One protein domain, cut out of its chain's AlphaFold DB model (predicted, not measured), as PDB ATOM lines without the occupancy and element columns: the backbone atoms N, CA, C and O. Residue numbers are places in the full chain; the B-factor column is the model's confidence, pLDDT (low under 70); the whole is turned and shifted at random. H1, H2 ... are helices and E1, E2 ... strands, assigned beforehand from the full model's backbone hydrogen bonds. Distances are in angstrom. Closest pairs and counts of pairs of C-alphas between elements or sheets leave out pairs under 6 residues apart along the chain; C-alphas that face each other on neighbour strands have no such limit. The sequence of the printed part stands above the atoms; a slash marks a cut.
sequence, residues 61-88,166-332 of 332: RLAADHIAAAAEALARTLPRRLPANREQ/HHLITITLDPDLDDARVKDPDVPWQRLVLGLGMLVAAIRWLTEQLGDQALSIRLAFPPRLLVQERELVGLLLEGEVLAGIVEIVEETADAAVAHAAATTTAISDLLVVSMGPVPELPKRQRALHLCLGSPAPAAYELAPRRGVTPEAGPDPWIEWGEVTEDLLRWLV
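AT A GLANCE: This is residues 61 to 88 and 166 to 332 of the 332 residues of an uncharacterized protein of Deltaproteobacteria bacterium (UniProt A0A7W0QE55). A twisted six-stranded sheet stands between helices: H3, H4 and H7 cover one face, H6 alone covers the other, and H1 crosses H3 on the side away from the sheet. The 195 printed residues hold seven named helices and six named strands, in the order H1 E1 H2 H3 E2 H4 H5 E3 H6 E4 E5 E6 H7. The sheet, E3 E2 E1 E4 E5 E6, is mixed, and so is the class, helices and strands. The whole is compact, with a radius of gyration of the C-alphas of 15.5 A and spans of 45 by 35 by 33 A.

HOW THE PARTS SIT: Start with H1, residues 61 to 75, not on the sheet; it touches H3, residues 191 to 209, at a steep tilt of 54 degrees, the same way, closest at the C-alphas of Ala 71 and Gly 197, 4.0 A. After E1, residues 166 to 173, H2, residues 175 to 180, only grazes the sheet. H3 runs along E1, height 9.7 A. E2, residues 214 to 221, is parallel to E1: N 169 and O 216, 2.9 A. H4, residues 227 to 236, lies over E2 and E3, residues 246 to 250, height 10.1 A; H5, residues 238 to 242, only grazes the sheet. E3 is parallel to E2: N 219 and O 247, 2.8 A. E1, H2 H3, E2 and E2, H4 H5, E3 are strand-helix-strand units, parallel neighbours joined through helices, with right-handed crossovers. H6, residues 253 to 262, lies over E1 on the opposite face, height 8.1 A, completing three layers, helices on both faces. E3, H6 and E4, residues 267 to 274, form a split unit, with E2 and E1 between its strands, its crossover right-handed. E4 is parallel to E1: N 170 and O 269, 2.9 A. E5, residues 286 to 291, is parallel to E4: N 272 and O 288, 2.9 A. E6, residues 298 to 301, forms an antiparallel hairpin with E5: N 289 and O 300, 2.9 A. H7, residues 316 to 331, lies over E4 and E5 on the same face as H3, height 8.7 A. Each O i to N i+4 pair is within hydrogen-bond range in H1, H3, H4, H5, H6 and H7; H2 has 0 of 2, but 3 of 3 O i to N i+3 pairs.

IN THESE COORDINATES: Find C-alpha 61 at (163.391, 104.668, 129.377), where H1 begins its 20.8 A. H3 runs 26.6 A, E1 22.8 A, E2 22.9 A, E4 23.0 A. H7 runs 22.5 A to C-alpha 331 at (135.922, 113.620, 139.587).

THE WHOLE: The farthest C-alphas, Pro 185 and Thr 265, are 44.9 A apart. Residues 89 to 165 are not printed; C-alphas 88 and 166 are 13.5 A apart. The links E4 to E5 and E6 to H7 are long. Mean pLDDT of the printed part is 86.0; residues 83 to 88, 211 to 213, 265, 283 and 303 to 313 are under 70.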
ATOM      1  N   ARG A  61     163.595 105.770 128.419       93.06
ATOM      2  CA  ARG A  61     163.391 104.668 129.377       93.06
ATOM      3  C   ARG A  61     163.358 105.168 130.814       93.06
ATOM      4  O   ARG A  61     162.408 104.892 131.529       93.06
ATOM      5  N   LEU A  62     164.334 105.992 131.189       92.44
ATOM      6  CA  LEU A  62     164.385 106.594 132.517       92.44
ATOM      7  C   LEU A  62     163.167 107.492 132.792       92.44
ATOM      8  O   LEU A  62     162.630 107.479 133.893       92.44
ATOM      9  N   ALA A  63     162.710 108.258 131.795       93.69
ATOM     10  CA  ALA A  63     161.512 109.083 131.919       93.69
ATOM     11  C   ALA A  63     160.242 108.234 132.104       93.69
ATOM     12  O   ALA A  63     159.464 108.529 133.008       93.69
ATOM     13  N   ALA A  64     160.058 107.168 131.313       94.56
ATOM     14  CA  ALA A  64     158.960 106.216 131.499       94.56
ATOM     15  C   ALA A  64     158.980 105.609 132.907       94.56
ATOM     16  O   ALA A  64     157.959 105.631 133.594       94.56
ATOM     17  N   ASP A  65     160.149 105.139 133.353       94.25
ATOM     18  CA  ASP A  65     160.336 104.558 134.682       94.25
ATOM     19  C   ASP A  65     159.986 105.562 135.784       94.25
ATOM     20  O   ASP A  65     159.312 105.211 136.751       94.25
ATOM     21  N   HIS A  66     160.403 106.822 135.647       96.00
ATOM     22  CA  HIS A  66     160.086 107.855 136.625       96.00
ATOM     23  C   HIS A  66     158.594 108.210 136.651       96.00
ATOM     24  O   HIS A  66     158.051 108.377 137.740       96.00
ATOM     25  N   ILE A  67     157.918 108.300 135.497       97.25
ATOM     26  CA  ILE A  67     156.467 108.554 135.446       97.25
ATOM     27  C   ILE A  67     155.713 107.376 136.071       97.25
ATOM     28  O   ILE A  67     154.832 107.584 136.904       97.25
ATOM     29  N   ALA A  68     156.085 106.140 135.728       95.69
ATOM     30  CA  ALA A  68     155.476 104.938 136.286       95.69
ATOM     31  C   ALA A  68     155.697 104.830 137.805       95.69
ATOM     32  O   ALA A  68     154.753 104.557 138.546       95.69
ATOM     33  N   ALA A  69     156.917 105.100 138.283       96.19
ATOM     34  CA  ALA A  69     157.241 105.086 139.706       96.19
ATOM     35  C   ALA A  69     156.509 106.191 140.481       96.19
ATOM     36  O   ALA A  69     156.018 105.934 141.582       96.19
ATOM     37  N   ALA A  70     156.392 107.394 139.908       97.06
ATOM     38  CA  ALA A  70     155.608 108.483 140.484       97.06
ATOM     39  C   ALA A  70     154.121 108.110 140.572       97.06
ATOM     40  O   ALA A  70     153.515 108.274 141.628       97.06
ATOM     41  N   ALA A  71     153.557 107.537 139.503       97.19
ATOM     42  CA  ALA A  71     152.175 107.065 139.484       97.19
ATOM     43  C   ALA A  71     151.920 105.992 140.554       97.19
ATOM     44  O   ALA A  71     150.939 106.073 141.284       97.19
ATOM     45  N   GLU A  72     152.814 105.011 140.699       96.31
ATOM     46  CA  GLU A  72     152.693 103.968 141.723       96.31
ATOM     47  C   GLU A  72     152.832 104.536 143.144       96.31
ATOM     48  O   GLU A  72     152.111 104.139 144.062       96.31
ATOM     49  N   ALA A  73     153.755 105.478 143.346       96.12
ATOM     50  CA  ALA A  73     153.950 106.133 144.631       96.12
ATOM     51  C   ALA A  73     152.722 106.955 145.053       96.12
ATOM     52  O   ALA A  73     152.313 106.838 146.206       96.12
ATOM     53  N   LEU A  74     152.104 107.693 144.127       94.94
ATOM     54  CA  LEU A  74     150.854 108.420 144.368       94.94
ATOM     55  C   LEU A  74     149.667 107.467 144.539       94.94
ATOM     56  O   LEU A  74     148.878 107.621 145.462       94.94
ATOM     57  N   ALA A  75     149.567 106.408 143.735       93.50
ATOM     58  CA  ALA A  75     148.494 105.424 143.874       93.50
ATOM     59  C   ALA A  75     148.474 104.758 145.262       93.50
ATOM     60  O   ALA A  75     147.409 104.414 145.768       93.50
ATOM     61  N   ARG A  76     149.638 104.610 145.910       93.31
ATOM     62  CA  ARG A  76     149.741 104.097 147.286       93.31
ATOM     63  C   ARG A  76     149.203 105.048 148.354       93.31
ATOM     64  O   ARG A  76     148.849 104.563 149.426       93.31
ATOM     65  N   THR A  77     149.168 106.358 148.103       89.81
ATOM     66  CA  THR A  77     148.595 107.328 149.052       89.81
ATOM     67  C   THR A  77     147.077 107.418 148.925       89.81
ATOM     68  O   THR A  77     146.421 107.907 149.838       89.81
ATOM     69  N   LEU A  78     146.510 106.919 147.824       87.12
ATOM     70  CA  LEU A  78     145.080 106.990 147.557       87.12
ATOM     71  C   LEU A  78     144.262 105.964 148.355       87.12
ATOM     72  O   LEU A  78     144.688 104.819 148.557       87.12
ATOM     73  N   PRO A  79     143.030 106.319 148.760       83.12
ATOM     74  CA  PRO A  79     142.109 105.365 149.353       83.12
ATOM     75  C   PRO A  79     141.670 104.314 148.321       83.12
ATOM     76  O   PRO A  79     141.393 104.610 147.158       83.12
ATOM     77  N   ARG A  80     141.521 103.060 148.773       81.25
ATOM     78  CA  ARG A  80     141.052 101.941 147.927       81.25
ATOM     79  C   ARG A  80     139.669 102.163 147.314       81.25
ATOM     80  O   ARG A  80     139.364 101.578 146.282       81.25
ATOM     81  N   ARG A  81     138.814 102.924 147.998       77.19
ATOM     82  CA  ARG A  81     137.483 103.333 147.542       77.19
ATOM     83  C   ARG A  81     137.201 104.709 148.110       77.19
ATOM     84  O   ARG A  81     137.344 104.904 149.318       77.19
ATOM     85  N   LEU A  82     136.772 105.634 147.262       70.75
ATOM     86  CA  LEU A  82     136.226 106.901 147.727       70.75
ATOM     87  C   LEU A  82     134.736 106.712 148.041       70.75
ATOM     88  O   LEU A  82     134.044 105.991 147.315       70.75
ATOM     89  N   PRO A  83     134.219 107.309 149.128       64.38
ATOM     90  CA  PRO A  83     132.784 107.347 149.348       64.38
ATOM     91  C   PRO A  83     132.146 108.068 148.161       64.38
ATOM     92  O   PRO A  83     132.472 109.220 147.888       64.38
ATOM     93  N   ALA A  84     131.263 107.374 147.438       57.31
ATOM     94  CA  ALA A  84     130.567 107.955 146.299       57.31
ATOM     95  C   ALA A  84     129.837 109.220 146.763       57.31
ATOM     96  O   ALA A  84     128.932 109.140 147.604       57.31
ATOM     97  N   ASN A  85     130.226 110.374 146.225       53.38
ATOM     98  CA  ASN A  85     129.535 111.621 146.489       53.38
ATOM     99  C   ASN A  85     128.240 111.609 145.667       53.38
ATOM    100  O   ASN A  85     128.158 112.156 144.574       53.38
ATOM    101  N   ARG A  86     127.231 110.881 146.169       48.19
ATOM    102  CA  ARG A  86     125.909 110.696 145.549       48.19
ATOM    103  C   ARG A  86     125.058 111.967 145.624       48.19
ATOM    104  O   ARG A  86     123.875 111.910 145.960       48.19
ATOM    105  N   GLU A  87     125.617 113.119 145.281       45.34
ATOM    106  CA  GLU A  87     124.762 114.131 144.678       45.34
ATOM    107  C   GLU A  87     124.259 113.525 143.366       45.34
ATOM    108  O   GLU A  87     125.034 112.953 142.604       45.34
ATOM    109  N   GLN A  88     122.943 113.540 143.147       44.69
ATOM    110  CA  GLN A  88     122.286 113.012 141.950       44.69
ATOM    111  C   GLN A  88     122.770 113.781 140.710       44.69
ATOM    112  O   GLN A  88     122.101 114.682 140.208       44.69
ATOM    113  N   HIS A 166     126.908 108.590 131.398       78.06
ATOM    114  CA  HIS A 166     128.063 108.827 130.542       78.06
ATOM    115  C   HIS A 166     128.884 109.955 131.166       78.06
ATOM    116  O   HIS A 166     128.380 111.072 131.319       78.06
ATOM    117  N   HIS A 167     130.124 109.653 131.541       84.75
ATOM    118  CA  HIS A 167     131.058 110.609 132.127       84.75
ATOM    119  C   HIS A 167     132.159 110.899 131.113       84.75
ATOM    120  O   HIS A 167     132.898 109.996 130.730       84.75
ATOM    121  N   LEU A 168     132.251 112.156 130.679       89.56
ATOM    122  CA  LEU A 168     133.333 112.646 129.838       89.56
ATOM    123  C   LEU A 168     134.267 113.503 130.689       89.56
ATOM    124  O   LEU A 168     133.913 114.618 131.071       89.56
ATOM    125  N   ILE A 169     135.477 113.014 130.933       92.50
ATOM    126  CA  ILE A 169     136.524 113.774 131.617       92.50
ATOM    127  C   ILE A 169     137.496 114.276 130.555       92.50
ATOM    128  O   ILE A 169     138.203 113.492 129.925       92.50
ATOM    129  N   THR A 170     137.526 115.586 130.328       94.50
ATOM    130  CA  THR A 170     138.494 116.209 129.418       94.50
ATOM    131  C   THR A 170     139.639 116.784 130.232       94.50
ATOM    132  O   THR A 170     139.434 117.677 131.044       94.50
ATOM    133  N   ILE A 171     140.845 116.276 130.015       95.75
ATOM    134  CA  ILE A 171     142.077 116.727 130.654       95.75
ATOM    135  C   ILE A 171     142.902 117.445 129.594       95.75
ATOM    136  O   ILE A 171     143.268 116.839 128.589       95.75
ATOM    137  N   THR A 172     143.205 118.721 129.801       94.94
ATOM    138  CA  THR A 172     144.020 119.512 128.875       94.94
ATOM    139  C   THR A 172     145.299 119.993 129.539       94.94
ATOM    140  O   THR A 172     145.271 120.543 130.638       94.94
ATOM    141  N   LEU A 173     146.420 119.787 128.851       94.94
ATOM    142  CA  LEU A 173     147.742 120.254 129.249       94.94
ATOM    143  C   LEU A 173     148.052 121.570 128.528       94.94
ATOM    144  O   LEU A 173     147.931 121.656 127.304       94.94
ATOM    145  N   ASP A 174     148.432 122.598 129.276       92.62
ATOM    146  CA  ASP A 174     148.793 123.905 128.725       92.62
ATOM    147  C   ASP A 174     150.234 123.896 128.164       92.62
ATOM    148  O   ASP A 174     151.103 123.199 128.700       92.62
ATOM    149  N   PRO A 175     150.518 124.633 127.070       91.62
ATOM    150  CA  PRO A 175     151.875 124.867 126.573       91.62
ATOM    151  C   PRO A 175     152.916 125.275 127.626       91.62
ATOM    152  O   PRO A 175     154.086 124.919 127.477       91.62
ATOM    153  N   ASP A 176     152.517 126.005 128.671       92.81
ATOM    154  CA  ASP A 176     153.425 126.466 129.730       92.81
ATOM    155  C   ASP A 176     154.042 125.330 130.574       92.81
ATOM    156  O   ASP A 176     155.038 125.528 131.270       92.81
ATOM    157  N   LEU A 177     153.521 124.104 130.459       93.44
ATOM    158  CA  LEU A 177     154.062 122.920 131.122       93.44
ATOM    159  C   LEU A 177     155.434 122.484 130.591       93.44
ATOM    160  O   LEU A 177     156.088 121.665 131.239       93.44
ATOM    161  N   ASP A 178     155.913 123.020 129.465       92.81
ATOM    162  CA  ASP A 178     157.311 122.802 129.056       92.81
ATOM    163  C   ASP A 178     158.288 123.358 130.113       92.81
ATOM    164  O   ASP A 178     159.310 122.730 130.412       92.81
ATOM    165  N   ASP A 179     157.908 124.447 130.794       93.25
ATOM    166  CA  ASP A 179     158.658 125.031 131.913       93.25
ATOM    167  C   ASP A 179     158.515 124.221 133.217       93.25
ATOM    168  O   ASP A 179     159.279 124.412 134.163       93.25
ATOM    169  N   ALA A 180     157.597 123.246 133.276       93.44
ATOM    170  CA  ALA A 180     157.462 122.320 134.406       93.44
ATOM    171  C   ALA A 180     158.582 121.261 134.448       93.44
ATOM    172  O   ALA A 180     158.591 120.374 135.313       93.44
ATOM    173  N   ARG A 181     159.560 121.325 133.532       94.50
ATOM    174  CA  ARG A 181     160.736 120.444 133.498       94.50
ATOM    175  C   ARG A 181     161.790 120.783 134.561       94.50
ATOM    176  O   ARG A 181     162.991 120.764 134.312       94.50
ATOM    177  N   VAL A 182     161.324 121.053 135.776       94.12
ATOM    178  CA  VAL A 182     162.130 121.456 136.929       94.12
ATOM    179  C   VAL A 182     162.132 120.349 137.973       94.12
ATOM    180  O   VAL A 182     161.106 119.737 138.275       94.12
ATOM    181  N   LYS A 183     163.317 120.064 138.510       94.94
ATOM    182  CA  LYS A 183     163.517 119.125 139.608       94.94
ATOM    183  C   LYS A 183     163.641 119.909 140.909       94.94
ATOM    184  O   LYS A 183     164.688 120.491 141.177       94.94
ATOM    185  N   ASP A 184     162.574 119.906 141.696       93.19
ATOM    186  CA  ASP A 184     162.576 120.510 143.024       93.19
ATOM    187  C   ASP A 184     163.336 119.605 144.027       93.19
ATOM    188  O   ASP A 184     163.262 118.374 143.908       93.19
ATOM    189  N   PRO A 185     164.092 120.169 144.991       90.06
ATOM    190  CA  PRO A 185     164.892 119.385 145.942       90.06
ATOM    191  C   PRO A 185     164.059 118.509 146.883       90.06
ATOM    192  O   PRO A 185     164.492 117.414 147.239       90.06
ATOM    193  N   ASP A 186     162.874 118.990 147.260       89.31
ATOM    194  CA  ASP A 186     162.056 118.424 148.340       89.31
ATOM    195  C   ASP A 186     161.100 117.316 147.872       89.31
ATOM    196  O   ASP A 186     160.424 116.690 148.681       89.31
ATOM    197  N   VAL A 187     161.055 117.030 146.567       92.44
ATOM    198  CA  VAL A 187     160.228 115.958 145.988       92.44
ATOM    199  C   VAL A 187     161.083 114.941 145.234       92.44
ATOM    200  O   VAL A 187     162.110 115.297 144.659       92.44
ATOM    201  N   PRO A 188     160.678 113.660 145.174       92.31
ATOM    202  CA  PRO A 188     161.477 112.577 144.586       92.31
ATOM    203  C   PRO A 188     161.642 112.634 143.061       92.31
ATOM    204  O   PRO A 188     162.682 112.211 142.552       92.31
ATOM    205  N   TRP A 189     160.729 113.265 142.319       95.56
ATOM    206  CA  TRP A 189     160.792 113.362 140.850       95.56
ATOM    207  C   TRP A 189     160.687 114.804 140.341       95.56
ATOM    208  O   TRP A 189     160.478 115.735 141.110       95.56
ATOM    209  N   GLN A 190     160.927 114.992 139.043       95.50
ATOM    210  CA  GLN A 190     160.723 116.267 138.353       95.50
ATOM    211  C   GLN A 190     159.232 116.627 138.343       95.50
ATOM    212  O   GLN A 190     158.387 115.740 138.262       95.50
ATOM    213  N   ARG A 191     158.893 117.916 138.363       94.94
ATOM    214  CA  ARG A 191     157.511 118.377 138.523       94.94
ATOM    215  C   ARG A 191     156.566 117.920 137.412       94.94
ATOM    216  O   ARG A 191     155.505 117.380 137.702       94.94
ATOM    217  N   LEU A 192     156.979 118.038 136.149       95.94
ATOM    218  CA  LEU A 192     156.212 117.494 135.024       95.94
ATOM    219  C   LEU A 192     155.999 115.978 135.155       95.94
ATOM    220  O   LEU A 192     154.909 115.483 134.910       95.94
ATOM    221  N   VAL A 193     157.025 115.243 135.592       96.81
ATOM    222  CA  VAL A 193     156.937 113.790 135.805       96.81
ATOM    223  C   VAL A 193     155.933 113.456 136.909       96.81
ATOM    224  O   VAL A 193     155.155 112.522 136.747       96.81
ATOM    225  N   LEU A 194     155.919 114.226 137.999       96.56
ATOM    226  CA  LEU A 194     154.928 114.095 139.067       96.56
ATOM    227  C   LEU A 194     153.513 114.387 138.560       96.56
ATOM    228  O   LEU A 194     152.609 113.601 138.821       96.56
ATOM    229  N   GLY A 195     153.334 115.456 137.777       96.31
ATOM    230  CA  GLY A 195     152.054 115.800 137.155       96.31
ATOM    231  C   GLY A 195     151.531 114.686 136.246       96.31
ATOM    232  O   GLY A 195     150.394 114.250 136.390       96.31
ATOM    233  N   LEU A 196     152.372 114.150 135.358       97.56
ATOM    234  CA  LEU A 196     151.992 113.028 134.492       97.56
ATOM    235  C   LEU A 196     151.746 111.743 135.291       97.56
ATOM    236  O   LEU A 196     150.802 111.013 134.997       97.56
ATOM    237  N   GLY A 197     152.552 111.479 136.322       97.25
ATOM    238  CA  GLY A 197     152.360 110.352 137.233       97.25
ATOM    239  C   GLY A 197     151.021 110.430 137.971       97.25
ATOM    240  O   GLY A 197     150.311 109.430 138.051       97.25
ATOM    241  N   MET A 198     150.635 111.625 138.431       96.62
ATOM    242  CA  MET A 198     149.327 111.899 139.031       96.62
ATOM    243  C   MET A 198     148.197 111.592 138.049       96.62
ATOM    244  O   MET A 198     147.260 110.885 138.410       96.62
ATOM    245  N   LEU A 199     148.293 112.070 136.803       96.56
ATOM    246  CA  LEU A 199     147.279 111.804 135.780       96.56
ATOM    247  C   LEU A 199     147.153 110.306 135.483       96.56
ATOM    248  O   LEU A 199     146.044 109.783 135.459       96.56
ATOM    249  N   VAL A 200     148.271 109.593 135.314       97.44
ATOM    250  CA  VAL A 200     148.266 108.139 135.078       97.44
ATOM    251  C   VAL A 200     147.648 107.390 136.263       97.44
ATOM    252  O   VAL A 200     146.817 106.504 136.059       97.44
ATOM    253  N   ALA A 201     148.008 107.752 137.498       96.12
ATOM    254  CA  ALA A 201     147.431 107.155 138.701       96.12
ATOM    255  C   ALA A 201     145.921 107.422 138.799       96.12
ATOM    256  O   ALA A 201     145.150 106.496 139.050       96.12
ATOM    257  N   ALA A 202     145.499 108.661 138.544       94.19
ATOM    258  CA  ALA A 202     144.100 109.059 138.592       94.19
ATOM    259  C   ALA A 202     143.263 108.342 137.524       94.19
ATOM    260  O   ALA A 202     142.205 107.810 137.840       94.19
ATOM    261  N   ILE A 203     143.748 108.262 136.282       94.69
ATOM    262  CA  ILE A 203     143.061 107.578 135.175       94.69
ATOM    263  C   ILE A 203     142.869 106.090 135.479       94.69
ATOM    264  O   ILE A 203     141.763 105.567 135.318       94.69
ATOM    265  N   ARG A 204     143.916 105.411 135.962       93.88
ATOM    266  CA  ARG A 204     143.841 103.993 136.351       93.88
ATOM    267  C   ARG A 204     142.845 103.775 137.482       93.88
ATOM    268  O   ARG A 204     142.002 102.887 137.394       93.88
ATOM    269  N   TRP A 205     142.905 104.623 138.506       92.81
ATOM    270  CA  TRP A 205     141.983 104.560 139.633       92.81
ATOM    271  C   TRP A 205     140.533 104.796 139.183       92.81
ATOM    272  O   TRP A 205     139.650 104.021 139.532       92.81
ATOM    273  N   LEU A 206     140.272 105.803 138.343       89.88
ATOM    274  CA  LEU A 206     138.930 106.086 137.819       89.88
ATOM    275  C   LEU A 206     138.395 104.935 136.972       89.88
ATOM    276  O   LEU A 206     137.229 104.583 137.098       89.88
ATOM    277  N   THR A 207     139.248 104.325 136.152       89.75
ATOM    278  CA  THR A 207     138.879 103.171 135.326       89.75
ATOM    279  C   THR A 207     138.500 101.966 136.188       89.75
ATOM    280  O   THR A 207     137.521 101.283 135.896       89.75
ATOM    281  N   GLU A 208     139.225 101.732 137.285       88.00
ATOM    282  CA  GLU A 208     138.909 100.662 138.236       88.00
ATOM    283  C   GLU A 208     137.596 100.927 138.993       88.00
ATOM    284  O   GLU A 208     136.794 100.014 139.183       88.00
ATOM    285  N   GLN A 209     137.352 102.168 139.427       84.12
ATOM    286  CA  GLN A 209     136.198 102.494 140.275       84.12
ATOM    287  C   GLN A 209     134.911 102.777 139.494       84.12
ATOM    288  O   GLN A 209     133.821 102.495 139.991       84.12
ATOM    289  N   LEU A 210     135.019 103.344 138.292       77.81
ATOM    290  CA  LEU A 210     133.891 103.709 137.431       77.81
ATOM    291  C   LEU A 210     133.698 102.716 136.274       77.81
ATOM    292  O   LEU A 210     132.978 103.031 135.333       77.81
ATOM    293  N   GLY A 211     134.305 101.523 136.332       65.25
ATOM    294  CA  GLY A 211     134.277 100.529 135.249       65.25
ATOM    295  C   GLY A 211     132.876 100.083 134.796       65.25
ATOM    296  O   GLY A 211     132.704  99.689 133.646       65.25
ATOM    297  N   ASP A 212     131.861 100.206 135.658       61.16
ATOM    298  CA  ASP A 212     130.455  99.928 135.312       61.16
ATOM    299  C   ASP A 212     129.766 101.100 134.575       61.16
ATOM    300  O   ASP A 212     128.697 100.941 133.974       61.16
ATOM    301  N   GLN A 213     130.352 102.299 134.608       67.50
ATOM    302  CA  GLN A 213     129.851 103.493 133.928       67.50
ATOM    303  C   GLN A 213     130.426 103.603 132.511       67.50
ATOM    304  O   GLN A 213     131.462 103.033 132.181       67.50
ATOM    305  N   ALA A 214     129.756 104.358 131.635       75.31
ATOM    306  CA  ALA A 214     130.352 104.722 130.350       75.31
ATOM    307  C   ALA A 214     131.325 105.890 130.559       75.31
ATOM    308  O   ALA A 214     130.966 107.052 130.359       75.31
ATOM    309  N   LEU A 215     132.531 105.563 131.025       87.69
ATOM    310  CA  LEU A 215     133.624 106.507 131.215       87.69
ATOM    311  C   LEU A 215     134.361 106.738 129.891       87.69
ATOM    312  O   LEU A 215     134.779 105.794 129.223       87.69
ATOM    313  N   SER A 216     134.547 108.003 129.537       90.94
ATOM    314  CA  SER A 216     135.402 108.434 128.437       90.94
ATOM    315  C   SER A 216     136.319 109.543 128.933       90.94
ATOM    316  O   SER A 216     135.869 110.527 129.516       90.94
ATOM    317  N   ILE A 217     137.617 109.381 128.719       94.06
ATOM    318  CA  ILE A 217     138.653 110.312 129.148       94.06
ATOM    319  C   ILE A 217     139.364 110.818 127.900       94.06
ATOM    320  O   ILE A 217     139.958 110.041 127.160       94.06
ATOM    321  N   ARG A 218     139.340 112.129 127.676       95.50
ATOM    322  CA  ARG A 218     140.091 112.776 126.596       95.50
ATOM    323  C   ARG A 218     141.295 113.481 127.197       95.50
ATOM    324  O   ARG A 218     141.121 114.369 128.024       95.50
ATOM    325  N   LEU A 219     142.499 113.108 126.782       96.69
ATOM    326  CA  LEU A 219     143.753 113.701 127.234       96.69
ATOM    327  C   LEU A 219     144.377 114.515 126.093       96.69
ATOM    328  O   LEU A 219     144.958 113.958 125.161       96.69
ATOM    329  N   ALA A 220     144.233 115.836 126.159       96.31
ATOM    330  CA  ALA A 220     144.720 116.768 125.153       96.31
ATOM    331  C   ALA A 220     146.114 117.295 125.514       96.31
ATOM    332  O   ALA A 220     146.299 117.958 126.538       96.31
ATOM    333  N   PHE A 221     147.086 117.010 124.648       96.62
ATOM    334  CA  PHE A 221     148.428 117.583 124.703       96.62
ATOM    335  C   PHE A 221     148.544 118.778 123.748       96.62
ATOM    336  O   PHE A 221     148.001 118.718 122.638       96.62
ATOM    337  N   PRO A 222     149.295 119.826 124.129       94.12
ATOM    338  CA  PRO A 222     149.478 120.999 123.290       94.12
ATOM    339  C   PRO A 222     150.234 120.635 122.002       94.12
ATOM    340  O   PRO A 222     151.193 119.858 122.041       94.12
ATOM    341  N   PRO A 223     149.856 121.205 120.845       91.94
ATOM    342  CA  PRO A 223     150.452 120.830 119.572       91.94
ATOM    343  C   PRO A 223     151.948 121.128 119.523       91.94
ATOM    344  O   PRO A 223     152.387 122.220 119.886       91.94
ATOM    345  N   ARG A 224     152.728 120.164 119.015       89.56
ATOM    346  CA  ARG A 224     154.203 120.205 118.889       89.56
ATOM    347  C   ARG A 224     154.999 120.331 120.195       89.56
ATOM    348  O   ARG A 224     156.229 120.282 120.140       89.56
ATOM    349  N   LEU A 225     154.341 120.474 121.339       91.31
ATOM    350  CA  LEU A 225     154.955 120.499 122.662       91.31
ATOM    351  C   LEU A 225     154.674 119.180 123.377       91.31
ATOM    352  O   LEU A 225     153.755 118.450 123.017       91.31
ATOM    353  N   LEU A 226     155.514 118.839 124.358       91.94
ATOM    354  CA  LEU A 226     155.348 117.625 125.166       91.94
ATOM    355  C   LEU A 226     155.206 116.321 124.344       91.94
ATOM    356  O   LEU A 226     154.571 115.363 124.775       91.94
ATOM    357  N   VAL A 227     155.786 116.273 123.137       93.50
ATOM    358  CA  VAL A 227     155.625 115.138 122.205       93.50
ATOM    359  C   VAL A 227     156.121 113.835 122.828       93.50
ATOM    360  O   VAL A 227     155.482 112.797 122.682       93.50
ATOM    361  N   GLN A 228     157.245 113.898 123.546       92.62
ATOM    362  CA  GLN A 228     157.823 112.730 124.210       92.62
ATOM    363  C   GLN A 228     156.928 112.277 125.359       92.62
ATOM    364  O   GLN A 228     156.619 111.101 125.474       92.62
ATOM    365  N   GLU A 229     156.467 113.211 126.183       95.44
ATOM    366  CA  GLU A 229     155.573 112.946 127.301       95.44
ATOM    367  C   GLU A 229     154.255 112.322 126.835       95.44
ATOM    368  O   GLU A 229     153.796 111.359 127.444       95.44
ATOM    369  N   ARG A 230     153.699 112.789 125.713       96.06
ATOM    370  CA  ARG A 230     152.520 112.188 125.081       96.06
ATOM    371  C   ARG A 230     152.764 110.735 124.673       96.06
ATOM    372  O   ARG A 230     151.937 109.880 124.973       96.06
ATOM    373  N   GLU A 231     153.884 110.449 124.002       95.38
ATOM    374  CA  GLU A 231     154.255 109.078 123.608       95.38
ATOM    375  C   GLU A 231     154.408 108.166 124.836       95.38
ATOM    376  O   GLU A 231     153.918 107.038 124.836       95.38
ATOM    377  N   LEU A 232     155.048 108.658 125.902       95.75
ATOM    378  CA  LEU A 232     155.272 107.893 127.130       95.75
ATOM    379  C   LEU A 232     153.970 107.641 127.896       95.75
ATOM    380  O   LEU A 232     153.743 106.526 128.354       95.75
ATOM    381  N   VAL A 233     153.095 108.642 128.021       96.56
ATOM    382  CA  VAL A 233     151.786 108.466 128.667       96.56
ATOM    383  C   VAL A 233     150.895 107.533 127.851       96.56
ATOM    384  O   VAL A 233     150.242 106.675 128.436       96.56
ATOM    385  N   GLY A 234     150.914 107.636 126.519       95.81
ATOM    386  CA  GLY A 234     150.193 106.706 125.649       95.81
ATOM    387  C   GLY A 234     150.667 105.267 125.793       95.81
ATOM    388  O   GLY A 234     149.845 104.359 125.819       95.81
ATOM    389  N   LEU A 235     151.970 105.066 125.981       95.38
ATOM    390  CA  LEU A 235     152.524 103.755 126.287       95.38
ATOM    391  C   LEU A 235     152.095 103.253 127.680       95.38
ATOM    392  O   LEU A 235     151.737 102.091 127.844       95.38
ATOM    393  N   LEU A 236     152.110 104.117 128.698       95.31
ATOM    394  CA  LEU A 236     151.725 103.739 130.065       95.31
ATOM    395  C   LEU A 236     150.218 103.481 130.227       95.31
ATOM    396  O   LEU A 236     149.832 102.770 131.156       95.31
ATOM    397  N   LEU A 237     149.392 104.050 129.349       95.81
ATOM    398  CA  LEU A 237     147.936 103.889 129.314       95.81
ATOM    399  C   LEU A 237     147.467 103.049 128.114       95.81
ATOM    400  O   LEU A 237     146.321 103.163 127.683       95.81
ATOM    401  N   GLU A 238     148.349 102.227 127.535       94.25
ATOM    402  CA  GLU A 238     148.040 101.459 126.324       94.25
ATOM    403  C   GLU A 238     146.790 100.584 126.507       94.25
ATOM    404  O   GLU A 238     145.950 100.509 125.612       94.25
ATOM    405  N   GLY A 239     146.617  99.974 127.684       91.50
ATOM    406  CA  GLY A 239     145.445  99.150 127.987       91.50
ATOM    407  C   GLY A 239     144.136  99.943 127.957       91.50
ATOM    408  O   GLY A 239     143.154  99.501 127.361       91.50
ATOM    409  N   GLU A 240     144.126 101.131 128.554       93.81
ATOM    410  CA  GLU A 240     142.973 102.025 128.626       93.81
ATOM    411  C   GLU A 240     142.655 102.665 127.266       93.81
ATOM    412  O   GLU A 240     141.483 102.859 126.927       93.81
ATOM    413  N   VAL A 241     143.685 102.946 126.462       94.00
ATOM    414  CA  VAL A 241     143.539 103.418 125.078       94.00
ATOM    415  C   VAL A 241     142.948 102.320 124.194       94.00
ATOM    416  O   VAL A 241     141.991 102.566 123.461       94.00
ATOM    417  N   LEU A 242     143.452 101.087 124.294       92.12
ATOM    418  CA  LEU A 242     142.922  99.940 123.550       92.12
ATOM    419  C   LEU A 242     141.482  99.597 123.951       92.12
ATOM    420  O   LEU A 242     140.696  99.170 123.106       92.12
ATOM    421  N   ALA A 243     141.121  99.810 125.218       89.88
ATOM    422  CA  ALA A 243     139.752  99.658 125.702       89.88
ATOM    423  C   ALA A 243     138.802 100.774 125.216       89.88
ATOM    424  O   ALA A 243     137.594 100.672 125.429       89.88
ATOM    425  N   GLY A 244     139.318 101.832 124.577       89.81
ATOM    426  CA  GLY A 244     138.534 102.988 124.135       89.81
ATOM    427  C   GLY A 244     138.066 103.892 125.278       89.81
ATOM    428  O   GLY A 244     137.155 104.694 125.086       89.81
ATOM    429  N   ILE A 245     138.664 103.754 126.464       91.56
ATOM    430  CA  ILE A 245     138.348 104.569 127.642       91.56
ATOM    431  C   ILE A 245     139.117 105.883 127.572       91.56
ATOM    432  O   ILE A 245     138.563 106.931 127.889       91.56
ATOM    433  N   VAL A 246     140.381 105.833 127.143       95.62
ATOM    434  CA  VAL A 246     141.256 107.003 127.027       95.62
ATOM    435  C   VAL A 246     141.521 107.319 125.559       95.62
ATOM    436  O   VAL A 246     141.969 106.468 124.798       95.62
ATOM    437  N   GLU A 247     141.316 108.572 125.174       95.81
ATOM    438  CA  GLU A 247     141.704 109.106 123.873       95.81
ATOM    439  C   GLU A 247     142.770 110.185 124.071       95.81
ATOM    440  O   GLU A 247     142.525 111.205 124.718       95.81
ATOM    441  N   ILE A 248     143.964 109.970 123.516       96.25
ATOM    442  CA  ILE A 248     145.067 110.932 123.586       96.25
ATOM    443  C   ILE A 248     145.120 111.715 122.282       96.25
ATOM    444  O   ILE A 248     145.310 111.135 121.213       96.25
ATOM    445  N   VAL A 249     144.989 113.036 122.374       95.81
ATOM    446  CA  VAL A 249     144.880 113.920 121.209       95.81
ATOM    447  C   VAL A 249     145.868 115.073 121.269       95.81
ATOM    448  O   VAL A 249     146.391 115.426 122.325       95.81
ATOM    449  N   GLU A 250     146.144 115.649 120.104       95.06
ATOM    450  CA  GLU A 250     146.994 116.826 119.953       95.06
ATOM    451  C   GLU A 250     146.126 118.031 119.598       95.06
ATOM    452  O   GLU A 250     145.718 118.197 118.449       95.06
ATOM    453  N   GLU A 251     145.806 118.848 120.597       93.44
ATOM    454  CA  GLU A 251     144.848 119.947 120.485       93.44
ATOM    455  C   GLU A 251     145.242 121.091 121.426       93.44
ATOM    456  O   GLU A 251     145.909 120.900 122.439       93.44
ATOM    457  N   THR A 252     144.845 122.317 121.090       90.00
ATOM    458  CA  THR A 252     145.025 123.474 121.979       90.00
ATOM    459  C   THR A 252     144.046 123.415 123.149       90.00
ATOM    460  O   THR A 252     142.928 122.930 122.974       90.00
ATOM    461  N   ALA A 253     144.403 124.012 124.292       85.75
ATOM    462  CA  ALA A 253     143.520 124.080 125.459       85.75
ATOM    463  C   ALA A 253     142.124 124.631 125.114       85.75
ATOM    464  O   ALA A 253     141.122 124.007 125.447       85.75
ATOM    465  N   ASP A 254     142.048 125.704 124.324       86.62
ATOM    466  CA  ASP A 254     140.776 126.282 123.867       86.62
ATOM    467  C   ASP A 254     139.906 125.298 123.070       86.62
ATOM    468  O   ASP A 254     138.679 125.314 123.168       86.62
ATOM    469  N   ALA A 255     140.531 124.415 122.286       89.31
ATOM    470  CA  ALA A 255     139.825 123.418 121.486       89.31
ATOM    471  C   ALA A 255     139.296 122.282 122.369       89.31
ATOM    472  O   ALA A 255     138.141 121.884 122.220       89.31
ATOM    473  N   ALA A 256     140.096 121.827 123.340       88.19
ATOM    474  CA  ALA A 256     139.671 120.844 124.331       88.19
ATOM    475  C   ALA A 256     138.511 121.379 125.193       88.19
ATOM    476  O   ALA A 256     137.511 120.690 125.401       88.19
ATOM    477  N   VAL A 257     138.595 122.644 125.619       87.38
ATOM    478  CA  VAL A 257     137.528 123.353 126.342       87.38
ATOM    479  C   VAL A 257     136.258 123.435 125.493       87.38
ATOM    480  O   VAL A 257     135.174 123.091 125.970       87.38
ATOM    481  N   ALA A 258     136.374 123.843 124.225       86.75
ATOM    482  CA  ALA A 258     135.241 123.926 123.308       86.75
ATOM    483  C   ALA A 258     134.587 122.558 123.063       86.75
ATOM    484  O   ALA A 258     133.360 122.468 123.026       86.75
ATOM    485  N   HIS A 259     135.381 121.491 122.944       86.25
ATOM    486  CA  HIS A 259     134.885 120.124 122.788       86.25
ATOM    487  C   HIS A 259     134.087 119.668 124.015       86.25
ATOM    488  O   HIS A 259     132.955 119.187 123.900       86.25
ATOM    489  N   ALA A 260     134.646 119.886 125.204       85.44
ATOM    490  CA  ALA A 260     133.989 119.566 126.459       85.44
ATOM    491  C   ALA A 260     132.684 120.377 126.632       85.44
ATOM    492  O   ALA A 260     131.647 119.824 126.991       85.44
ATOM    493  N   ALA A 261     132.677 121.662 126.257       84.06
ATOM    494  CA  ALA A 261     131.482 122.508 126.299       84.06
ATOM    495  C   ALA A 261     130.412 122.137 125.250       84.06
ATOM    496  O   ALA A 261     129.221 122.351 125.482       84.06
ATOM    497  N   ALA A 262     130.815 121.589 124.099       84.12
ATOM    498  CA  ALA A 262     129.901 121.134 123.050       84.12
ATOM    499  C   ALA A 262     129.200 119.812 123.402       84.12
ATOM    500  O   ALA A 262     128.181 119.468 122.798       84.12
ATOM    501  N   THR A 263     129.720 119.069 124.380       79.81
ATOM    502  CA  THR A 263     129.174 117.772 124.770       79.81
ATOM    503  C   THR A 263     127.914 117.954 125.609       79.81
ATOM    504  O   THR A 263     127.959 118.341 126.773       79.81
ATOM    505  N   THR A 264     126.754 117.647 125.024       70.00
ATOM    506  CA  THR A 264     125.453 117.779 125.700       70.00
ATOM    507  C   THR A 264     124.900 116.467 126.246       70.00
ATOM    508  O   THR A 264     123.900 116.495 126.959       70.00
ATOM    509  N   THR A 265     125.476 115.322 125.874       69.12
ATOM    510  CA  THR A 265     124.949 113.973 126.159       69.12
ATOM    511  C   THR A 265     125.564 113.311 127.394       69.12
ATOM    512  O   THR A 265     124.990 112.351 127.897       69.12
ATOM    513  N   ALA A 266     126.680 113.839 127.901       74.50
ATOM    514  CA  ALA A 266     127.425 113.313 129.041       74.50
ATOM    515  C   ALA A 266     127.592 114.380 130.134       74.50
ATOM    516  O   ALA A 266     127.505 115.581 129.864       74.50
ATOM    517  N   ILE A 267     127.865 113.942 131.364       78.62
ATOM    518  CA  ILE A 267     128.429 114.822 132.392       78.62
ATOM    519  C   ILE A 267     129.853 115.136 131.935       78.62
ATOM    520  O   ILE A 267     130.667 114.222 131.825       78.62
ATOM    521  N   SER A 268     130.118 116.400 131.600       86.50
ATOM    522  CA  SER A 268     131.430 116.846 131.135       86.50
ATOM    523  C   SER A 268     132.158 117.592 132.246       86.50
ATOM    524  O   SER A 268     131.755 118.696 132.623       86.50
ATOM    525  N   ASP A 269     133.229 116.980 132.744       89.56
ATOM    526  CA  ASP A 269     134.172 117.591 133.674       89.56
ATOM    527  C   ASP A 269     135.447 117.977 132.911       89.56
ATOM    528  O   ASP A 269     135.951 117.220 132.077       89.56
ATOM    529  N   LEU A 270     135.962 119.173 133.186       91.50
ATOM    530  CA  LEU A 270     137.169 119.703 132.558       91.50
ATOM    531  C   LEU A 270     138.286 119.863 133.596       91.50
ATOM    532  O   LEU A 270     138.140 120.600 134.567       91.50
ATOM    533  N   LEU A 271     139.424 119.225 133.367       93.38
ATOM    534  CA  LEU A 271     140.648 119.416 134.134       93.38
ATOM    535  C   LEU A 271     141.657 120.170 133.270       93.38
ATOM    536  O   LEU A 271     142.066 119.673 132.222       93.38
ATOM    537  N   VAL A 272     142.080 121.349 133.709       92.69
ATOM    538  CA  VAL A 272     143.161 122.096 133.061       92.69
ATOM    539  C   VAL A 272     144.421 121.975 133.899       92.69
ATOM    540  O   VAL A 272     144.384 122.260 135.092       92.69
ATOM    541  N   VAL A 273     145.529 121.568 133.286       94.56
ATOM    542  CA  VAL A 273     146.837 121.448 133.935       94.56
ATOM    543  C   VAL A 273     147.768 122.501 133.347       94.56
ATOM    544  O   VAL A 273     147.991 122.497 132.137       94.56
ATOM    545  N   SER A 274     148.304 123.395 134.177       93.69
ATOM    546  CA  SER A 274     149.222 124.453 133.728       93.69
ATOM    547  C   SER A 274     150.191 124.898 134.829       93.69
ATOM    548  O   SER A 274     150.046 124.523 135.994       93.69
ATOM    549  N   MET A 275     151.201 125.687 134.468       90.88
ATOM    550  CA  MET A 275     152.109 126.370 135.405       90.88
ATOM    551  C   MET A 275     151.592 127.755 135.820       90.88
ATOM    552  O   MET A 275     151.958 128.270 136.878       90.88
ATOM    553  N   GLY A 276     150.806 128.378 134.946       81.56
ATOM    554  CA  GLY A 276     150.430 129.780 134.979       81.56
ATOM    555  C   GLY A 276     149.080 130.076 135.638       81.56
ATOM    556  O   GLY A 276     148.534 129.265 136.393       81.56
ATOM    557  N   PRO A 277     148.536 131.285 135.404       74.81
ATOM    558  CA  PRO A 277     147.275 131.695 135.999       74.81
ATOM    559  C   PRO A 277     146.117 130.825 135.503       74.81
ATOM    560  O   PRO A 277     146.149 130.260 134.414       74.81
ATOM    561  N   VAL A 278     145.066 130.785 136.320       72.56
ATOM    562  CA  VAL A 278     143.782 130.157 136.001       72.56
ATOM    563  C   VAL A 278     143.297 130.606 134.609       72.56
ATOM    564  O   VAL A 278     143.087 131.810 134.418       72.56
ATOM    565  N   PRO A 279     143.072 129.681 133.661       72.81
ATOM    566  CA  PRO A 279     142.540 130.022 132.346       72.81
ATOM    567  C   PRO A 279     141.085 130.498 132.444       72.81
ATOM    568  O   PRO A 279     140.319 130.070 133.314       72.81
ATOM    569  N   GLU A 280     140.677 131.388 131.536       72.94
ATOM    570  CA  GLU A 280     139.280 131.812 131.438       72.94
ATOM    571  C   GLU A 280     138.432 130.689 130.833       72.94
ATOM    572  O   GLU A 280     138.688 130.236 129.721       72.94
ATOM    573  N   LEU A 281     137.401 130.247 131.556       72.88
ATOM    574  CA  LEU A 281     136.554 129.134 131.127       72.88
ATOM    575  C   LEU A 281     135.107 129.546 130.828       72.88
ATOM    576  O   LEU A 281     134.598 130.526 131.391       72.88
ATOM    577  N   PRO A 282     134.400 128.780 129.973       71.25
ATOM    578  CA  PRO A 282     132.998 129.016 129.666       71.25
ATOM    579  C   PRO A 282     132.129 128.996 130.927       71.25
ATOM    580  O   PRO A 282     132.200 128.095 131.767       71.25
ATOM    581  N   LYS A 283     131.230 129.977 131.044       65.81
ATOM    582  CA  LYS A 283     130.242 130.022 132.129       65.81
ATOM    583  C   LYS A 283     129.361 128.768 132.047       65.81
ATOM    584  O   LYS A 283     128.710 128.579 131.024       65.81
ATOM    585  N   ARG A 284     129.275 128.002 133.150       70.69
ATOM    586  CA  ARG A 284     128.500 126.747 133.362       70.69
ATOM    587  C   ARG A 284     129.254 125.431 133.159       70.69
ATOM    588  O   ARG A 284     128.654 124.388 133.398       70.69
ATOM    589  N   GLN A 285     130.524 125.459 132.774       77.50
ATOM    590  CA  GLN A 285     131.320 124.238 132.742       77.50
ATOM    591  C   GLN A 285     131.901 123.945 134.124       77.50
ATOM    592  O   GLN A 285     132.415 124.844 134.793       77.50
ATOM    593  N   ARG A 286     131.800 122.687 134.554       84.44
ATOM    594  CA  ARG A 286     132.457 122.225 135.768       84.44
ATOM    595  C   ARG A 286     133.927 121.997 135.450       84.44
ATOM    596  O   ARG A 286     134.254 121.178 134.593       84.44
ATOM    597  N   ALA A 287     134.790 122.772 136.096       87.94
ATOM    598  CA  ALA A 287     136.205 122.746 135.789       87.94
ATOM    599  C   ALA A 287     137.099 122.884 137.017       87.94
ATOM    600  O   ALA A 287     136.824 123.685 137.918       87.94
ATOM    601  N   LEU A 288     138.188 122.126 136.994       90.25
ATOM    602  CA  LEU A 288     139.260 122.140 137.973       90.25
ATOM    603  C   LEU A 288     140.546 122.595 137.282       90.25
ATOM    604  O   LEU A 288     140.877 122.124 136.195       90.25
ATOM    605  N   HIS A 289     141.276 123.505 137.912       91.25
ATOM    606  CA  HIS A 289     142.616 123.897 137.488       91.25
ATOM    607  C   HIS A 289     143.646 123.275 138.418       91.25
ATOM    608  O   HIS A 289     143.657 123.579 139.605       91.25
ATOM    609  N   LEU A 290     144.500 122.416 137.871       93.00
ATOM    610  CA  LEU A 290     145.670 121.863 138.536       93.00
ATOM    611  C   LEU A 290     146.895 122.708 138.164       93.00
ATOM    612  O   LEU A 290     147.416 122.622 137.052       93.00
ATOM    613  N   CYS A 291     147.345 123.525 139.108       92.88
ATOM    614  CA  CYS A 291     148.511 124.378 138.961       92.88
ATOM    615  C   CYS A 291     149.773 123.657 139.442       92.88
ATOM    616  O   CYS A 291     149.854 123.235 140.597       92.88
ATOM    617  N   LEU A 292     150.774 123.563 138.567       93.44
ATOM    618  CA  LEU A 292     152.105 123.027 138.861       93.44
ATOM    619  C   LEU A 292     153.146 124.146 139.061       93.44
ATOM    620  O   LEU A 292     154.346 123.905 138.994       93.44
ATOM    621  N   GLY A 293     152.727 125.390 139.305       89.62
ATOM    622  CA  GLY A 293     153.633 126.541 139.430       89.62
ATOM    623  C   GLY A 293     154.620 126.460 140.608       89.62
ATOM    624  O   GLY A 293     155.707 127.042 140.546       89.62
ATOM    625  N   SER A 294     154.307 125.681 141.644       88.88
ATOM    626  CA  SER A 294     155.113 125.497 142.862       88.88
ATOM    627  C   SER A 294     155.567 124.041 143.073       88.88
ATOM    628  O   SER A 294     155.035 123.140 142.425       88.88
ATOM    629  N   PRO A 295     156.552 123.787 143.965       87.94
ATOM    630  CA  PRO A 295     156.986 122.427 144.309       87.94
ATOM    631  C   PRO A 295     155.847 121.524 144.797       87.94
ATOM    632  O   PRO A 295     155.843 120.326 144.513       87.94
ATOM    633  N   ALA A 296     154.875 122.113 145.494       88.12
ATOM    634  CA  ALA A 296     153.597 121.491 145.786       88.12
ATOM    635  C   ALA A 296     152.536 121.949 144.770       88.12
ATOM    636  O   ALA A 296     152.490 123.142 144.444       88.12
ATOM    637  N   PRO A 297     151.707 121.035 144.240       90.88
ATOM    638  CA  PRO A 297     150.660 121.378 143.294       90.88
ATOM    639  C   PRO A 297     149.488 122.032 144.030       90.88
ATOM    640  O   PRO A 297     149.292 121.821 145.223       90.88
ATOM    641  N   ALA A 298     148.666 122.790 143.314       88.69
ATOM    642  CA  ALA A 298     147.426 123.333 143.863       88.69
ATOM    643  C   ALA A 298     146.255 123.054 142.922       88.69
ATOM    644  O   ALA A 298     146.402 123.155 141.705       88.69
ATOM    645  N   ALA A 299     145.091 122.721 143.481       87.88
ATOM    646  CA  ALA A 299     143.869 122.486 142.723       87.88
ATOM    647  C   ALA A 299     142.818 123.559 143.040       87.88
ATOM    648  O   ALA A 299     142.440 123.757 144.193       87.88
ATOM    649  N   TYR A 300     142.322 124.244 142.010       85.19
ATOM    650  CA  TYR A 300     141.342 125.321 142.140       85.19
ATOM    651  C   TYR A 300     140.064 124.990 141.370       85.19
ATOM    652  O   TYR A 300     140.090 124.819 140.152       85.19
ATOM    653  N   GLU A 301     138.922 124.944 142.059       82.69
ATOM    654  CA  GLU A 301     137.622 124.813 141.397       82.69
ATOM    655  C   GLU A 301     137.192 126.159 140.798       82.69
ATOM    656  O   GLU A 301     137.065 127.173 141.496       82.69
ATOM    657  N   LEU A 302     136.957 126.174 139.485       73.44
ATOM    658  CA  LEU A 302     136.796 127.416 138.728       73.44
ATOM    659  C   LEU A 302     135.367 127.980 138.745       73.44
ATOM    660  O   LEU A 302     135.183 129.169 138.471       73.44
ATOM    661  N   ALA A 303     134.365 127.203 139.173       62.91
ATOM    662  CA  ALA A 303     133.026 127.700 139.505       62.91
ATOM    663  C   ALA A 303     132.187 126.666 140.296       62.91
ATOM    664  O   ALA A 303     132.124 125.521 139.862       62.91
ATOM    665  N   PRO A 304     131.453 127.064 141.362       49.53
ATOM    666  CA  PRO A 304     131.474 128.366 142.023       49.53
ATOM    667  C   PRO A 304     132.623 128.420 143.041       49.53
ATOM    668  O   PRO A 304     132.566 127.748 144.062       49.53
ATOM    669  N   ARG A 305     133.645 129.239 142.743       48.84
ATOM    670  CA  ARG A 305     134.837 129.579 143.553       48.84
ATOM    671  C   ARG A 305     134.830 129.050 145.001       48.84
ATOM    672  O   ARG A 305     134.609 129.809 145.946       48.84
ATOM    673  N   ARG A 306     135.166 127.773 145.179       44.75
ATOM    674  CA  ARG A 306     135.771 127.256 146.407       44.75
ATOM    675  C   ARG A 306     137.247 127.068 146.100       44.75
ATOM    676  O   ARG A 306     137.690 126.007 145.685       44.75
ATOM    677  N   GLY A 307     138.002 128.152 146.239       43.38
ATOM    678  CA  GLY A 307     139.451 128.046 146.267       43.38
ATOM    679  C   GLY A 307     139.837 127.414 147.595       43.38
ATOM    680  O   GLY A 307     139.767 128.082 148.623       43.38
ATOM    681  N   VAL A 308     140.204 126.137 147.583       47.47
ATOM    682  CA  VAL A 308     141.052 125.598 148.642       47.47
ATOM    683  C   VAL A 308     142.457 126.000 148.230       47.47
ATOM    684  O   VAL A 308     143.067 125.370 147.380       47.47
ATOM    685  N   THR A 309     142.942 127.134 148.730       51.34
ATOM    686  CA  THR A 309     144.391 127.347 148.776       51.34
ATOM    687  C   THR A 309     144.893 126.404 149.861       51.34
ATOM    688  O   THR A 309     144.560 126.663 151.021       51.34
ATOM    689  N   PRO A 310     145.611 125.315 149.535       52.03
ATOM    690  CA  PRO A 310     146.306 124.578 150.575       52.03
ATOM    691  C   PRO A 310     147.256 125.566 151.265       52.03
ATOM    692  O   PRO A 310     148.001 126.297 150.606       52.03
ATOM    693  N   GLU A 311     147.159 125.679 152.590       54.09
ATOM    694  CA  GLU A 311     148.254 126.275 153.351       54.09
ATOM    695  C   GLU A 311     149.463 125.378 153.105       54.09
ATOM    696  O   GLU A 311     149.356 124.173 153.319       54.09
ATOM    697  N   ALA A 312     150.566 125.952 152.610       57.34
ATOM    698  CA  ALA A 312     151.784 125.203 152.324       57.34
ATOM    699  C   ALA A 312     152.159 124.378 153.561       57.34
ATOM    700  O   ALA A 312     152.494 124.919 154.622       57.34
ATOM    701  N   GLY A 313     152.025 123.068 153.421       62.16
ATOM    702  CA  GLY A 313     152.390 122.100 154.420       62.16
ATOM    703  C   GLY A 313     153.912 122.015 154.538       62.16
ATOM    704  O   GLY A 313     154.667 122.551 153.725       62.16
ATOM    705  N   PRO A 314     154.410 121.343 155.583       71.06
ATOM    706  CA  PRO A 314     155.845 121.183 155.780       71.06
ATOM    707  C   PRO A 314     156.493 120.200 154.788       71.06
ATOM    708  O   PRO A 314     157.719 120.175 154.711       71.06
ATOM    709  N   ASP A 315     155.711 119.388 154.062       88.31
ATOM    710  CA  ASP A 315     156.209 118.359 153.142       88.31
ATOM    711  C   ASP A 315     155.447 118.390 151.799       88.31
ATOM    712  O   ASP A 315     154.314 117.899 151.724       88.31
ATOM    713  N   PRO A 316     156.070 118.906 150.721       88.69
ATOM    714  CA  PRO A 316     155.465 118.955 149.394       88.69
ATOM    715  C   PRO A 316     154.993 117.591 148.881       88.69
ATOM    716  O   PRO A 316     154.031 117.525 148.122       88.69
ATOM    717  N   TRP A 317     155.638 116.487 149.277       91.56
ATOM    718  CA  TRP A 317     155.225 115.150 148.846       91.56
ATOM    719  C   TRP A 317     153.859 114.745 149.416       91.56
ATOM    720  O   TRP A 317     153.066 114.108 148.721       91.56
ATOM    721  N   ILE A 318     153.563 115.139 150.658       90.19
ATOM    722  CA  ILE A 318     152.247 114.905 151.261       90.19
ATOM    723  C   ILE A 318     151.184 115.692 150.489       90.19
ATOM    724  O   ILE A 318     150.158 115.121 150.128       90.19
ATOM    725  N   GLU A 319     151.474 116.947 150.134       90.44
ATOM    726  CA  GLU A 319     150.565 117.790 149.344       90.44
ATOM    727  C   GLU A 319     150.275 117.197 147.958       90.44
ATOM    728  O   GLU A 319     149.132 117.217 147.506       90.44
ATOM    729  N   TRP A 320     151.267 116.592 147.294       92.88
ATOM    730  CA  TRP A 320     151.037 115.845 146.050       92.88
ATOM    731  C   TRP A 320     150.013 114.712 146.238       92.88
ATOM    732  O   TRP A 320     149.142 114.519 145.385       92.88
ATOM    733  N   GLY A 321     150.094 113.976 147.350       91.19
ATOM    734  CA  GLY A 321     149.135 112.925 147.695       91.19
ATOM    735  C   GLY A 321     147.732 113.469 147.984       91.19
ATOM    736  O   GLY A 321     146.759 112.965 147.420       91.19
ATOM    737  N   GLU A 322     147.635 114.516 148.804       90.50
ATOM    738  CA  GLU A 322     146.369 115.163 149.183       90.50
ATOM    739  C   GLU A 322     145.656 115.773 147.971       90.50
ATOM    740  O   GLU A 322     144.473 115.513 147.752       90.50
ATOM    741  N   VAL A 323     146.382 116.493 147.109       91.69
ATOM    742  CA  VAL A 323     145.827 117.072 145.876       91.69
ATOM    743  C   VAL A 323     145.362 115.987 144.906       91.69
ATOM    744  O   VAL A 323     144.337 116.164 144.245       91.69
ATOM    745  N   THR A 324     146.061 114.848 144.831       91.75
ATOM    746  CA  THR A 324     145.601 113.713 144.013       91.75
ATOM    747  C   THR A 324     144.283 113.151 144.553       91.75
ATOM    748  O   THR A 324     143.371 112.859 143.778       91.75
ATOM    749  N   GLU A 325     144.151 113.011 145.874       90.12
ATOM    750  CA  GLU A 325     142.912 112.539 146.496       90.12
ATOM    751  C   GLU A 325     141.755 113.525 146.285       90.12
ATOM    752  O   GLU A 325     140.653 113.109 145.916       90.12
ATOM    753  N   ASP A 326     141.995 114.822 146.466       87.81
ATOM    754  CA  ASP A 326     140.984 115.861 146.267       87.81
ATOM    755  C   ASP A 326     140.546 115.969 144.801       87.81
ATOM    756  O   ASP A 326     139.351 116.109 144.523       87.81
ATOM    757  N   LEU A 327     141.473 115.805 143.854       89.62
ATOM    758  CA  LEU A 327     141.163 115.702 142.427       89.62
ATOM    759  C   LEU A 327     140.232 114.517 142.145       89.62
ATOM    760  O   LEU A 327     139.242 114.667 141.429       89.62
ATOM    761  N   LEU A 328     140.497 113.350 142.732       88.88
ATOM    762  CA  LEU A 328     139.650 112.170 142.546       88.88
ATOM    763  C   LEU A 328     138.283 112.313 143.220       88.88
ATOM    764  O   LEU A 328     137.271 111.932 142.634       88.88
ATOM    765  N   ARG A 329     138.226 112.911 144.414       85.50
ATOM    766  CA  ARG A 329     136.965 113.263 145.089       85.50
ATOM    767  C   ARG A 329     136.130 114.244 144.282       85.50
ATOM    768  O   ARG A 329     134.907 114.232 144.391       85.50
ATOM    769  N   TRP A 330     136.780 115.118 143.522       85.69
ATOM    770  CA  TRP A 330     136.090 116.015 142.617       85.69
ATOM    771  C   TRP A 330     135.576 115.261 141.382       85.69
ATOM    772  O   TRP A 330     134.429 115.458 140.994       85.69
ATOM    773  N   LEU A 331     136.352 114.354 140.787       84.25
ATOM    774  CA  LEU A 331     135.922 113.620 139.587       84.25
ATOM    775  C   LEU A 331     134.792 112.601 139.838       84.25
ATOM    776  O   LEU A 331     133.992 112.362 138.935       84.25
ATOM    777  N   VAL A 332     134.694 112.038 141.047       78.19
ATOM    778  CA  VAL A 332     133.610 111.119 141.465       78.19
ATOM    779  C   VAL A 332     132.403 111.879 142.015       78.19
ATOM    780  O   VAL A 332     131.262 111.462 141.727       78.19
TER     781      VAL A 332